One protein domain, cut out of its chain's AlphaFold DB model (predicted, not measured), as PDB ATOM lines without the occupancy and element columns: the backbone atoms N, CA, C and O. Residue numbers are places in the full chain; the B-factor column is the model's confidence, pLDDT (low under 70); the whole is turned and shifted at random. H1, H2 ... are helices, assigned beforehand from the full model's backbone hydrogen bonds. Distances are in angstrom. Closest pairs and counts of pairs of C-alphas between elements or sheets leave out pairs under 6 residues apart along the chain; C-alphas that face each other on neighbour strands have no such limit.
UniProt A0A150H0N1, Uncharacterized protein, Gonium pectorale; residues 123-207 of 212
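What this domain is: This is residues 123 to 207 of the 212 residues of an uncharacterized protein of Gonium pectorale (UniProt A0A150H0N1). What does the domain look like? Four crossed helices, H1 to H4, make a compact body, and the long H5 leaves it from a corner by H4, so that residues 198 to 207 stick out. What is it made of? The printed part has 85 residues with five named helices, H1 to H5 in order, and no named strand; the class is all helix. How large is it? It is compact, with a radius of gyration of the C-alphas of 12.9 A and spans of 40 by 27 by 22 A.

Where its parts are: Where do the first helices run? H1, residues 123 to 137, begins at C-alpha 123 (193.682, 157.831, 193.024) and is 20.7 A long. H2, residues 143 to 152, is 14.3 A long, and H3, residues 156 to 162, 10.2 A. Which follow? H4, residues 174 to 183, is 14.2 A long. H5, residues 187 to 206, is 29.4 A long and ends at C-alpha 206 (188.939, 167.141, 153.933).

How they stand to each other: What does H1 touch? With residues 131 to 135 alone it touches H2 at a steep tilt of 64 degrees, opposite ways; the closest C-alphas, of Thr 135 and Arg 143, are 5.5 A apart. With residues 126 to 130 alone it touches H3, about perpendicular at 77 degrees; the closest C-alphas, of Val 130 and Leu 157, are 6.1 A apart. Where do H4 and H5 sit? H4 touches H2, the closest C-alphas being those of Ile 149 and Ala 183 at 5.8 A. H5 touches H4 only at the corner, with residues 187 to 190 alone, the closest C-alphas being those of Val 181 and Phe 189 at 6.0 A; it is apart from H1, H2 and H3. How are the backbones? Every O i to N i+4 pair is within hydrogen-bond range in H1, H2, H4 and H5; in H3 1 of 3 is, beside 2 of 4 O i to N i+3 pairs.

The domain as a whole: Is it unbroken? The printed part has no cut, and the link from H3 to H4, 11 residues, is long. Where is confidence low? Residues 184 to 188 and 198 to 207 are under 70.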
ATOM      1  N   LEU A 123     193.394 156.405 193.205       95.56
ATOM      2  CA  LEU A 123     193.682 157.831 193.024       95.56
ATOM      3  C   LEU A 123     194.857 158.107 192.062       95.56
ATOM      4  O   LEU A 123     194.702 158.997 191.221       95.56
ATOM      5  N   PRO A 124     195.999 157.390 192.118       94.25
ATOM      6  CA  PRO A 124     197.105 157.621 191.185       94.25
ATOM      7  C   PRO A 124     196.718 157.363 189.727       94.25
ATOM      8  O   PRO A 124     196.989 158.181 188.850       94.25
ATOM      9  N   GLU A 125     196.051 156.244 189.463       95.31
ATOM     10  CA  GLU A 125     195.645 155.841 188.120       95.31
ATOM     11  C   GLU A 125     194.533 156.759 187.597       95.31
ATOM     12  O   GLU A 125     194.572 157.215 186.452       95.31
ATOM     13  N   ARG A 126     193.568 157.089 188.458       95.12
ATOM     14  CA  ARG A 126     192.489 158.048 188.203       95.12
ATOM     15  C   ARG A 126     193.036 159.417 187.836       95.12
ATOM     16  O   ARG A 126     192.610 159.985 186.833       95.12
ATOM     17  N   ARG A 127     194.010 159.923 188.596       94.75
ATOM     18  CA  ARG A 127     194.708 161.174 188.285       94.75
ATOM     19  C   ARG A 127     195.273 161.142 186.874       94.75
ATOM     20  O   ARG A 127     195.035 162.074 186.113       94.75
ATOM     21  N   GLU A 128     196.027 160.103 186.531       95.06
ATOM     22  CA  GLU A 128     196.656 160.001 185.214       95.06
ATOM     23  C   GLU A 128     195.633 160.004 184.081       95.06
ATOM     24  O   GLU A 128     195.780 160.782 183.136       95.06
ATOM     25  N   ARG A 129     194.572 159.197 184.208       95.19
ATOM     26  CA  ARG A 129     193.486 159.141 183.221       95.19
ATOM     27  C   ARG A 129     192.827 160.505 183.041       95.19
ATOM     28  O   ARG A 129     192.725 160.988 181.917       95.19
ATOM     29  N   VAL A 130     192.425 161.141 184.143       95.06
ATOM     30  CA  VAL A 130     191.710 162.423 184.108       95.06
ATOM     31  C   VAL A 130     192.604 163.539 183.576       95.06
ATOM     32  O   VAL A 130     192.170 164.303 182.720       95.06
ATOM     33  N   LEU A 131     193.867 163.624 184.000       94.50
ATOM     34  CA  LEU A 131     194.785 164.636 183.476       94.50
ATOM     35  C   LEU A 131     195.063 164.437 181.987       94.50
ATOM     36  O   LEU A 131     195.086 165.420 181.250       94.50
ATOM     37  N   ALA A 132     195.256 163.199 181.527       94.50
ATOM     38  CA  ALA A 132     195.453 162.911 180.110       94.50
ATOM     39  C   ALA A 132     194.227 163.318 179.284       94.50
ATOM     40  O   ALA A 132     194.360 164.029 178.287       94.50
ATOM     41  N   GLN A 133     193.038 162.936 179.748       94.69
ATOM     42  CA  GLN A 133     191.775 163.272 179.105       94.69
ATOM     43  C   GLN A 133     191.561 164.785 179.034       94.69
ATOM     44  O   GLN A 133     191.367 165.336 177.953       94.69
ATOM     45  N   LEU A 134     191.663 165.485 180.163       93.31
ATOM     46  CA  LEU A 134     191.459 166.929 180.205       93.31
ATOM     47  C   LEU A 134     192.523 167.692 179.409       93.31
ATOM     48  O   LEU A 134     192.211 168.703 178.792       93.31
ATOM     49  N   THR A 135     193.761 167.193 179.355       93.44
ATOM     50  CA  THR A 135     194.817 167.764 178.500       93.44
ATOM     51  C   THR A 135     194.492 167.611 177.019       93.44
ATOM     52  O   THR A 135     194.764 168.530 176.247       93.44
ATOM     53  N   ALA A 136     193.885 166.496 176.607       91.75
ATOM     54  CA  ALA A 136     193.450 166.305 175.225       91.75
ATOM     55  C   ALA A 136     192.330 167.283 174.828       91.75
ATOM     56  O   ALA A 136     192.340 167.789 173.703       91.75
ATOM     57  N   LEU A 137     191.421 167.577 175.764       90.12
ATOM     58  CA  LEU A 137     190.312 168.517 175.581       90.12
ATOM     59  C   LEU A 137     190.761 169.985 175.638       90.12
ATOM     60  O   LEU A 137     190.213 170.832 174.933       90.12
ATOM     61  N   HIS A 138     191.754 170.307 176.471       88.69
ATOM     62  CA  HIS A 138     192.178 171.684 176.705       88.69
ATOM     63  C   HIS A 138     192.850 172.310 175.468       88.69
ATOM     64  O   HIS A 138     193.757 171.702 174.885       88.69
ATOM     65  N   PRO A 139     192.531 173.569 175.097       85.69
ATOM     66  CA  PRO A 139     193.119 174.233 173.932       85.69
ATOM     67  C   PRO A 139     194.648 174.276 173.941       85.69
ATOM     68  O   PRO A 139     195.258 174.142 172.881       85.69
ATOM     69  N   SER A 140     195.268 174.440 175.114       86.06
ATOM     70  CA  SER A 140     196.732 174.506 175.240       86.06
ATOM     71  C   SER A 140     197.430 173.161 175.029       86.06
ATOM     72  O   SER A 140     198.615 173.158 174.708       86.06
ATOM     73  N   ARG A 141     196.734 172.028 175.233       87.00
ATOM     74  CA  ARG A 141     197.335 170.685 175.379       87.00
ATOM     75  C   ARG A 141     198.511 170.622 176.362       87.00
ATOM     76  O   ARG A 141     199.335 169.714 176.296       87.00
ATOM     77  N   ASP A 142     198.578 171.576 177.286       89.31
ATOM     78  CA  ASP A 142     199.611 171.620 178.308       89.31
ATOM     79  C   ASP A 142     199.080 171.003 179.596       89.31
ATOM     80  O   ASP A 142     198.189 171.540 180.263       89.31
ATOM     81  N   ARG A 143     199.685 169.876 179.965       91.19
ATOM     82  CA  ARG A 143     199.368 169.152 181.188       91.19
ATOM     83  C   ARG A 143     199.585 169.998 182.443       91.19
ATOM     84  O   ARG A 143     198.852 169.811 183.407       91.19
ATOM     85  N   LYS A 144     200.552 170.924 182.458       89.25
ATOM     86  CA  LYS A 144     200.802 171.797 183.619       89.25
ATOM     87  C   LYS A 144     199.644 172.760 183.853       89.25
ATOM     88  O   LYS A 144     199.230 172.933 184.995       89.25
ATOM     89  N   VAL A 145     199.096 173.330 182.777       88.25
ATOM     90  CA  VAL A 145     197.907 174.192 182.843       88.25
ATOM     91  C   VAL A 145     196.728 173.393 183.387       88.25
ATOM     92  O   VAL A 145     196.131 173.785 184.380       88.25
ATOM     93  N   VAL A 146     196.454 172.219 182.816       90.94
ATOM     94  CA  VAL A 146     195.340 171.367 183.260       90.94
ATOM     95  C   VAL A 146     195.505 170.881 184.699       90.94
ATOM     96  O   VAL A 146     194.534 170.874 185.452       90.94
ATOM     97  N   ALA A 147     196.719 170.524 185.121       91.12
ATOM     98  CA  ALA A 147     196.990 170.144 186.504       91.12
ATOM     99  C   ALA A 147     196.677 171.285 187.485       91.12
ATOM    100  O   ALA A 147     196.126 171.025 188.551       91.12
ATOM    101  N   ALA A 148     196.946 172.542 187.115       89.25
ATOM    102  CA  ALA A 148     196.555 173.693 187.927       89.25
ATOM    103  C   ALA A 148     195.024 173.821 188.044       89.25
ATOM    104  O   ALA A 148     194.526 174.025 189.148       89.25
ATOM    105  N   ILE A 149     194.279 173.614 186.949       90.94
ATOM    106  CA  ILE A 149     192.801 173.623 186.948       90.94
ATOM    107  C   ILE A 149     192.254 172.531 187.875       90.94
ATOM    108  O   ILE A 149     191.415 172.808 188.730       90.94
ATOM    109  N   VAL A 150     192.752 171.298 187.754       92.44
ATOM    110  CA  VAL A 150     192.335 170.185 188.627       92.44
ATOM    111  C   VAL A 150     192.732 170.439 190.086       92.44
ATOM    112  O   VAL A 150     192.013 170.037 190.995       92.44
ATOM    113  N   GLY A 151     193.832 171.154 190.330       91.00
ATOM    114  CA  GLY A 151     194.213 171.607 191.667       91.00
ATOM    115  C   GLY A 151     193.250 172.638 192.266       91.00
ATOM    116  O   GLY A 151     193.083 172.674 193.480       91.00
ATOM    117  N   GLU A 152     192.587 173.464 191.453       90.38
ATOM    118  CA  GLU A 152     191.513 174.350 191.932       90.38
ATOM    119  C   GLU A 152     190.195 173.596 192.151       90.38
ATOM    120  O   GLU A 152     189.482 173.862 193.127       90.38
ATOM    121  N   TYR A 153     189.913 172.626 191.276       92.38
ATOM    122  CA  TYR A 153     188.677 171.841 191.223       92.38
ATOM    123  C   TYR A 153     188.961 170.331 191.343       92.38
ATOM    124  O   TYR A 153     188.875 169.587 190.358       92.38
ATOM    125  N   PRO A 154     189.311 169.834 192.547       92.62
ATOM    126  CA  PRO A 154     189.690 168.433 192.742       92.62
ATOM    127  C   PRO A 154     188.541 167.439 192.515       92.62
ATOM    128  O   PRO A 154     188.783 166.247 192.320       92.62
ATOM    129  N   ASP A 155     187.287 167.898 192.518       92.69
ATOM    130  CA  ASP A 155     186.118 167.079 192.194       92.69
ATOM    131  C   ASP A 155     186.133 166.581 190.740       92.69
ATOM    132  O   ASP A 155     185.554 165.526 190.457       92.69
ATOM    133  N   LEU A 156     186.869 167.247 189.839       94.44
ATOM    134  CA  LEU A 156     187.080 166.798 188.457       94.44
ATOM    135  C   LEU A 156     187.656 165.379 188.378       94.44
ATOM    136  O   LEU A 156     187.282 164.628 187.478       94.44
ATOM    137  N   LEU A 157     188.485 164.971 189.348       94.88
ATOM    138  CA  LEU A 157     189.039 163.610 189.422       94.88
ATOM    139  C   LEU A 157     187.959 162.524 189.542       94.88
ATOM    140  O   LEU A 157     188.190 161.371 189.182       94.88
ATOM    141  N   PHE A 158     186.778 162.875 190.049       94.44
ATOM    142  CA  PHE A 158     185.646 161.960 190.178       94.44
ATOM    143  C   PHE A 158     184.577 162.219 189.120       94.44
ATOM    144  O   PHE A 158     183.973 161.272 188.626       94.44
ATOM    145  N   ARG A 159     184.340 163.482 188.750       94.56
ATOM    146  CA  ARG A 159     183.310 163.834 187.764       94.56
ATOM    147  C   ARG A 159     183.662 163.378 186.352       94.56
ATOM    148  O   ARG A 159     182.769 162.963 185.624       94.56
ATOM    149  N   MET A 160     184.937 163.417 185.972       94.50
ATOM    150  CA  MET A 160     185.347 163.044 184.615       94.50
ATOM    151  C   MET A 160     185.151 161.557 184.299       94.50
ATOM    152  O   MET A 160     185.031 161.199 183.131       94.50
ATOM    153  N   GLU A 161     185.019 160.692 185.310       90.75
ATOM    154  CA  GLU A 161     184.737 159.268 185.082       90.75
ATOM    155  C   GLU A 161     183.368 159.001 184.461       90.75
ATOM    156  O   GLU A 161     183.193 157.981 183.800       90.75
ATOM    157  N   TYR A 162     182.413 159.922 184.615       92.88
ATOM    158  CA  TYR A 162     181.109 159.812 183.962       92.88
ATOM    159  C   TYR A 162     181.159 160.165 182.466       92.88
ATOM    160  O   TYR A 162     180.177 159.945 181.761       92.88
ATOM    161  N   TYR A 163     182.289 160.683 181.968       93.56
ATOM    162  CA  TYR A 163     182.438 161.190 180.602       93.56
ATOM    163  C   TYR A 163     183.636 160.567 179.864       93.56
ATOM    164  O   TYR A 163     184.461 161.301 179.328       93.56
ATOM    165  N   PRO A 164     183.784 159.230 179.788       89.44
ATOM    166  CA  PRO A 164     184.997 158.588 179.263       89.44
ATOM    167  C   PRO A 164     185.237 158.807 177.760       89.44
ATOM    168  O   PRO A 164     186.359 158.645 177.287       89.44
ATOM    169  N   HIS A 165     184.197 159.159 177.002       89.88
ATOM    170  CA  HIS A 165     184.240 159.270 175.538       89.88
ATOM    171  C   HIS A 165     184.093 160.700 175.024       89.88
ATOM    172  O   HIS A 165     183.894 160.898 173.827       89.88
ATOM    173  N   VAL A 166     184.178 161.680 175.922       91.25
ATOM    174  CA  VAL A 166     184.059 163.087 175.561       91.25
ATOM    175  C   VAL A 166     185.209 163.502 174.641       91.25
ATOM    176  O   VAL A 166     186.377 163.192 174.902       91.25
ATOM    177  N   ARG A 167     184.872 164.174 173.545       87.81
ATOM    178  CA  ARG A 167     185.819 164.627 172.515       87.81
ATOM    179  C   ARG A 167     186.028 166.129 172.560       87.81
ATOM    180  O   ARG A 167     187.092 166.609 172.168       87.81
ATOM    181  N   MET A 168     185.027 166.855 173.042       85.12
ATOM    182  CA  MET A 168     185.009 168.309 173.065       85.12
ATOM    183  C   MET A 168     184.567 168.832 174.438       85.12
ATOM    184  O   MET A 168     183.901 168.143 175.202       85.12
ATOM    185  N   ILE A 169     184.979 170.047 174.802       86.19
ATOM    186  CA  ILE A 169     184.660 170.623 176.121       86.19
ATOM    187  C   ILE A 169     183.171 170.963 176.233       86.19
ATOM    188  O   ILE A 169     182.598 170.823 177.306       86.19
ATOM    189  N   ASP A 170     182.535 171.367 175.139       87.19
ATOM    190  CA  ASP A 170     181.107 171.708 175.064       87.19
ATOM    191  C   ASP A 170     180.160 170.511 175.275       87.19
ATOM    192  O   ASP A 170     178.997 170.709 175.621       87.19
ATOM    193  N   GLU A 171     180.659 169.282 175.151       88.56
ATOM    194  CA  GLU A 171     179.942 168.052 175.509       88.56
ATOM    195  C   GLU A 171     179.882 167.813 177.034       88.56
ATOM    196  O   GLU A 171     179.084 167.000 177.509       88.56
ATOM    197  N   LEU A 172     180.720 168.497 177.824       91.94
ATOM    198  CA  LEU A 172     180.706 168.394 179.287       91.94
ATOM    199  C   LEU A 172     179.561 169.224 179.886       91.94
ATOM    200  O   LEU A 172     179.148 170.218 179.296       91.94
ATOM    201  N   PRO A 173     179.072 168.902 181.096       92.44
ATOM    202  CA  PRO A 173     178.149 169.773 181.817       92.44
ATOM    203  C   PRO A 173     178.688 171.196 181.956       92.44
ATOM    204  O   PRO A 173     179.890 171.392 182.169       92.44
ATOM    205  N   ILE A 174     177.793 172.183 181.905       88.69
ATOM    206  CA  ILE A 174     178.157 173.604 181.921       88.69
ATOM    207  C   ILE A 174     179.006 173.979 183.142       88.69
ATOM    208  O   ILE A 174     179.882 174.835 183.053       88.69
ATOM    209  N   GLU A 175     178.817 173.306 184.279       90.75
ATOM    210  CA  GLU A 175     179.617 173.552 185.478       90.75
ATOM    211  C   GLU A 175     181.081 173.166 185.262       90.75
ATOM    212  O   GLU A 175     181.965 173.886 185.715       90.75
ATOM    213  N   ILE A 176     181.341 172.063 184.554       90.69
ATOM    214  CA  ILE A 176     182.703 171.626 184.224       90.69
ATOM    215  C   ILE A 176     183.305 172.561 183.173       90.69
ATOM    216  O   ILE A 176     184.453 172.970 183.315       90.69
ATOM    217  N   GLN A 177     182.528 172.969 182.165       89.00
ATOM    218  CA  GLN A 177     182.980 173.959 181.179       89.00
ATOM    219  C   GLN A 177     183.417 175.268 181.853       89.00
ATOM    220  O   GLN A 177     184.489 175.799 181.564       89.00
ATOM    221  N   ASN A 178     182.621 175.758 182.807       87.00
ATOM    222  CA  ASN A 178     182.913 176.985 183.543       87.00
ATOM    223  C   ASN A 178     184.209 176.889 184.357       87.00
ATOM    224  O   ASN A 178     184.930 177.881 184.449       87.00
ATOM    225  N   MET A 179     184.552 175.717 184.898       88.62
ATOM    226  CA  MET A 179     185.826 175.508 185.604       88.62
ATOM    227  C   MET A 179     187.034 175.766 184.692       88.62
ATOM    228  O   MET A 179     188.008 176.377 185.131       88.62
ATOM    229  N   PHE A 180     186.959 175.373 183.415       83.25
ATOM    230  CA  PHE A 180     188.011 175.657 182.433       83.25
ATOM    231  C   PHE A 180     188.126 177.147 182.115       83.25
ATOM    232  O   PHE A 180     189.221 177.707 182.136       83.25
ATOM    233  N   VAL A 181     186.989 177.799 181.865       80.12
ATOM    234  CA  VAL A 181     186.942 179.226 181.523       80.12
ATOM    235  C   VAL A 181     187.470 180.083 182.674       80.12
ATOM    236  O   VAL A 181     188.258 180.998 182.449       80.12
ATOM    237  N   LEU A 182     187.057 179.794 183.909       73.62
ATOM    238  CA  LEU A 182     187.447 180.572 185.085       73.62
ATOM    239  C   LEU A 182     188.928 180.397 185.429       73.62
ATOM    240  O   LEU A 182     189.580 181.368 185.814       73.62
ATOM    241  N   ALA A 183     189.466 179.189 185.265       73.12
ATOM    242  CA  ALA A 183     190.855 178.911 185.598       73.12
ATOM    243  C   ALA A 183     191.852 179.388 184.523       73.12
ATOM    244  O   ALA A 183     192.961 179.787 184.875       73.12
ATOM    245  N   ASP A 184     191.474 179.413 183.236       67.94
ATOM    246  CA  ASP A 184     192.353 179.813 182.116       67.94
ATOM    247  C   ASP A 184     192.080 181.247 181.596       67.94
ATOM    248  O   ASP A 184     192.158 181.538 180.398       67.94
ATOM    249  N   GLN A 185     191.784 182.174 182.518       66.31
ATOM    250  CA  GLN A 185     191.655 183.624 182.273       66.31
ATOM    251  C   GLN A 185     190.481 184.061 181.361       66.31
ATOM    252  O   GLN A 185     190.544 185.098 180.695       66.31
ATOM    253  N   GLY A 186     189.370 183.322 181.340       68.31
ATOM    254  CA  GLY A 186     188.096 183.793 180.785       68.31
ATOM    255  C   GLY A 186     188.004 183.761 179.253       68.31
ATOM    256  O   GLY A 186     188.185 182.727 178.617       68.31
ATOM    257  N   ILE A 187     187.674 184.899 178.628       67.25
ATOM    258  CA  ILE A 187     187.338 185.000 177.188       67.25
ATOM    259  C   ILE A 187     188.488 184.521 176.280       67.25
ATOM    260  O   ILE A 187     188.248 183.966 175.205       67.25
ATOM    261  N   GLY A 188     189.741 184.679 176.722       68.75
ATOM    262  CA  GLY A 188     190.914 184.206 175.984       68.75
ATOM    263  C   GLY A 188     190.920 182.689 175.768       68.75
ATOM    264  O   GLY A 188     191.317 182.229 174.695       68.75
ATOM    265  N   PHE A 189     190.426 181.919 176.741       75.31
ATOM    266  CA  PHE A 189     190.244 180.473 176.615       75.31
ATOM    267  C   PHE A 189     189.214 180.137 175.531       75.31
ATOM    268  O   PHE A 189     189.512 179.348 174.633       75.31
ATOM    269  N   LEU A 190     188.045 180.791 175.548       75.31
ATOM    270  CA  LEU A 190     186.969 180.542 174.580       75.31
ATOM    271  C   LEU A 190     187.425 180.820 173.145       75.31
ATOM    272  O   LEU A 190     187.184 180.012 172.250       75.31
ATOM    273  N   HIS A 191     188.149 181.919 172.923       74.31
ATOM    274  CA  HIS A 191     188.680 182.238 171.599       74.31
ATOM    275  C   HIS A 191     189.681 181.180 171.105       74.31
ATOM    276  O   HIS A 191     189.608 180.746 169.955       74.31
ATOM    277  N   ARG A 192     190.605 180.723 171.969       77.75
ATOM    278  CA  ARG A 192     191.546 179.640 171.626       77.75
ATOM    279  C   ARG A 192     190.819 178.327 171.333       77.75
ATOM    280  O   ARG A 192     191.198 177.633 170.391       77.75
ATOM    281  N   TYR A 193     189.793 178.011 172.118       78.75
ATOM    282  CA  TYR A 193     188.982 176.809 171.964       78.75
ATOM    283  C   TYR A 193     188.237 176.798 170.626       78.75
ATOM    284  O   TYR A 193     188.488 175.917 169.806       78.75
ATOM    285  N   TYR A 194     187.409 177.805 170.340       79.44
ATOM    286  CA  TYR A 194     186.602 177.821 169.115       79.44
ATOM    287  C   TYR A 194     187.437 177.987 167.845       79.44
ATOM    288  O   TYR A 194     187.142 177.344 166.840       79.44
ATOM    289  N   LYS A 195     188.534 178.761 167.881       78.75
ATOM    290  CA  LYS A 195     189.473 178.834 166.747       78.75
ATOM    291  C   LYS A 195     190.041 177.455 166.397       78.75
ATOM    292  O   LYS A 195     190.251 177.144 165.230       78.75
ATOM    293  N   ARG A 196     190.294 176.626 167.409       73.50
ATOM    294  CA  ARG A 196     190.817 175.272 167.235       73.50
ATOM    295  C   ARG A 196     189.740 174.282 166.803       73.50
ATOM    296  O   ARG A 196     190.003 173.497 165.900       73.50
ATOM    297  N   ALA A 197     188.565 174.318 167.428       71.94
ATOM    298  CA  ALA A 197     187.438 173.472 167.050       71.94
ATOM    299  C   ALA A 197     187.109 173.655 165.562       71.94
ATOM    300  O   ALA A 197     187.002 172.675 164.834       71.94
ATOM    301  N   ASN A 198     187.107 174.905 165.088       68.88
ATOM    302  CA  ASN A 198     186.881 175.219 163.682       68.88
ATOM    303  C   ASN A 198     187.985 174.659 162.761       68.88
ATOM    304  O   ASN A 198     187.688 174.133 161.698       68.88
ATOM    305  N   ASN A 199     189.257 174.703 163.178       62.38
ATOM    306  CA  ASN A 199     190.362 174.128 162.399       62.38
ATOM    307  C   ASN A 199     190.337 172.590 162.349       62.38
ATOM    308  O   ASN A 199     190.722 172.013 161.337       62.38
ATOM    309  N   ASN A 200     189.910 171.924 163.424       58.44
ATOM    310  CA  ASN A 200     189.791 170.465 163.456       58.44
ATOM    311  C   ASN A 200     188.587 169.972 162.635       58.44
ATOM    312  O   ASN A 200     188.690 168.944 161.980       58.44
ATOM    313  N   PHE A 201     187.480 170.723 162.623       50.94
ATOM    314  CA  PHE A 201     186.293 170.395 161.824       50.94
ATOM    315  C   PHE A 201     186.567 170.472 160.311       50.94
ATOM    316  O   PHE A 201     186.051 169.676 159.531       50.94
ATOM    317  N   VAL A 202     187.429 171.406 159.894       50.16
ATOM    318  CA  VAL A 202     187.878 171.528 158.497       50.16
ATOM    319  C   VAL A 202     188.818 170.382 158.095       50.16
ATOM    320  O   VAL A 202     188.820 169.994 156.936       50.16
ATOM    321  N   ALA A 203     189.583 169.809 159.031       46.81
ATOM    322  CA  ALA A 203     190.477 168.684 158.743       46.81
ATOM    323  C   ALA A 203     189.723 167.348 158.576       46.81
ATOM    324  O   ALA A 203     190.011 166.612 157.637       46.81
ATOM    325  N   ASP A 204     188.725 167.069 159.425       48.00
ATOM    326  CA  ASP A 204     187.901 165.845 159.330       48.00
ATOM    327  C   ASP A 204     187.038 165.813 158.053       48.00
ATOM    328  O   ASP A 204     186.747 164.746 157.526       48.00
ATOM    329  N   THR A 205     186.655 166.976 157.516       48.12
ATOM    330  CA  THR A 205     185.870 167.068 156.268       48.12
ATOM    331  C   THR A 205     186.724 166.959 155.004       48.12
ATOM    332  O   THR A 205     186.222 166.539 153.966       48.12
ATOM    333  N   SER A 206     188.022 167.277 155.074       48.81
ATOM    334  CA  SER A 206     188.939 167.141 153.933       48.81
ATOM    335  C   SER A 206     189.436 165.712 153.678       48.81
ATOM    336  O   SER A 206     189.870 165.426 152.565       48.81
ATOM    337  N   ASP A 207     189.345 164.810 154.661       47.59
ATOM    338  CA  ASP A 207     189.738 163.401 154.495       47.59
ATOM    339  C   ASP A 207     188.613 162.530 153.889       47.59
ATOM    340  O   ASP A 207     188.899 161.487 153.300       47.59
TER     341      ASP A 207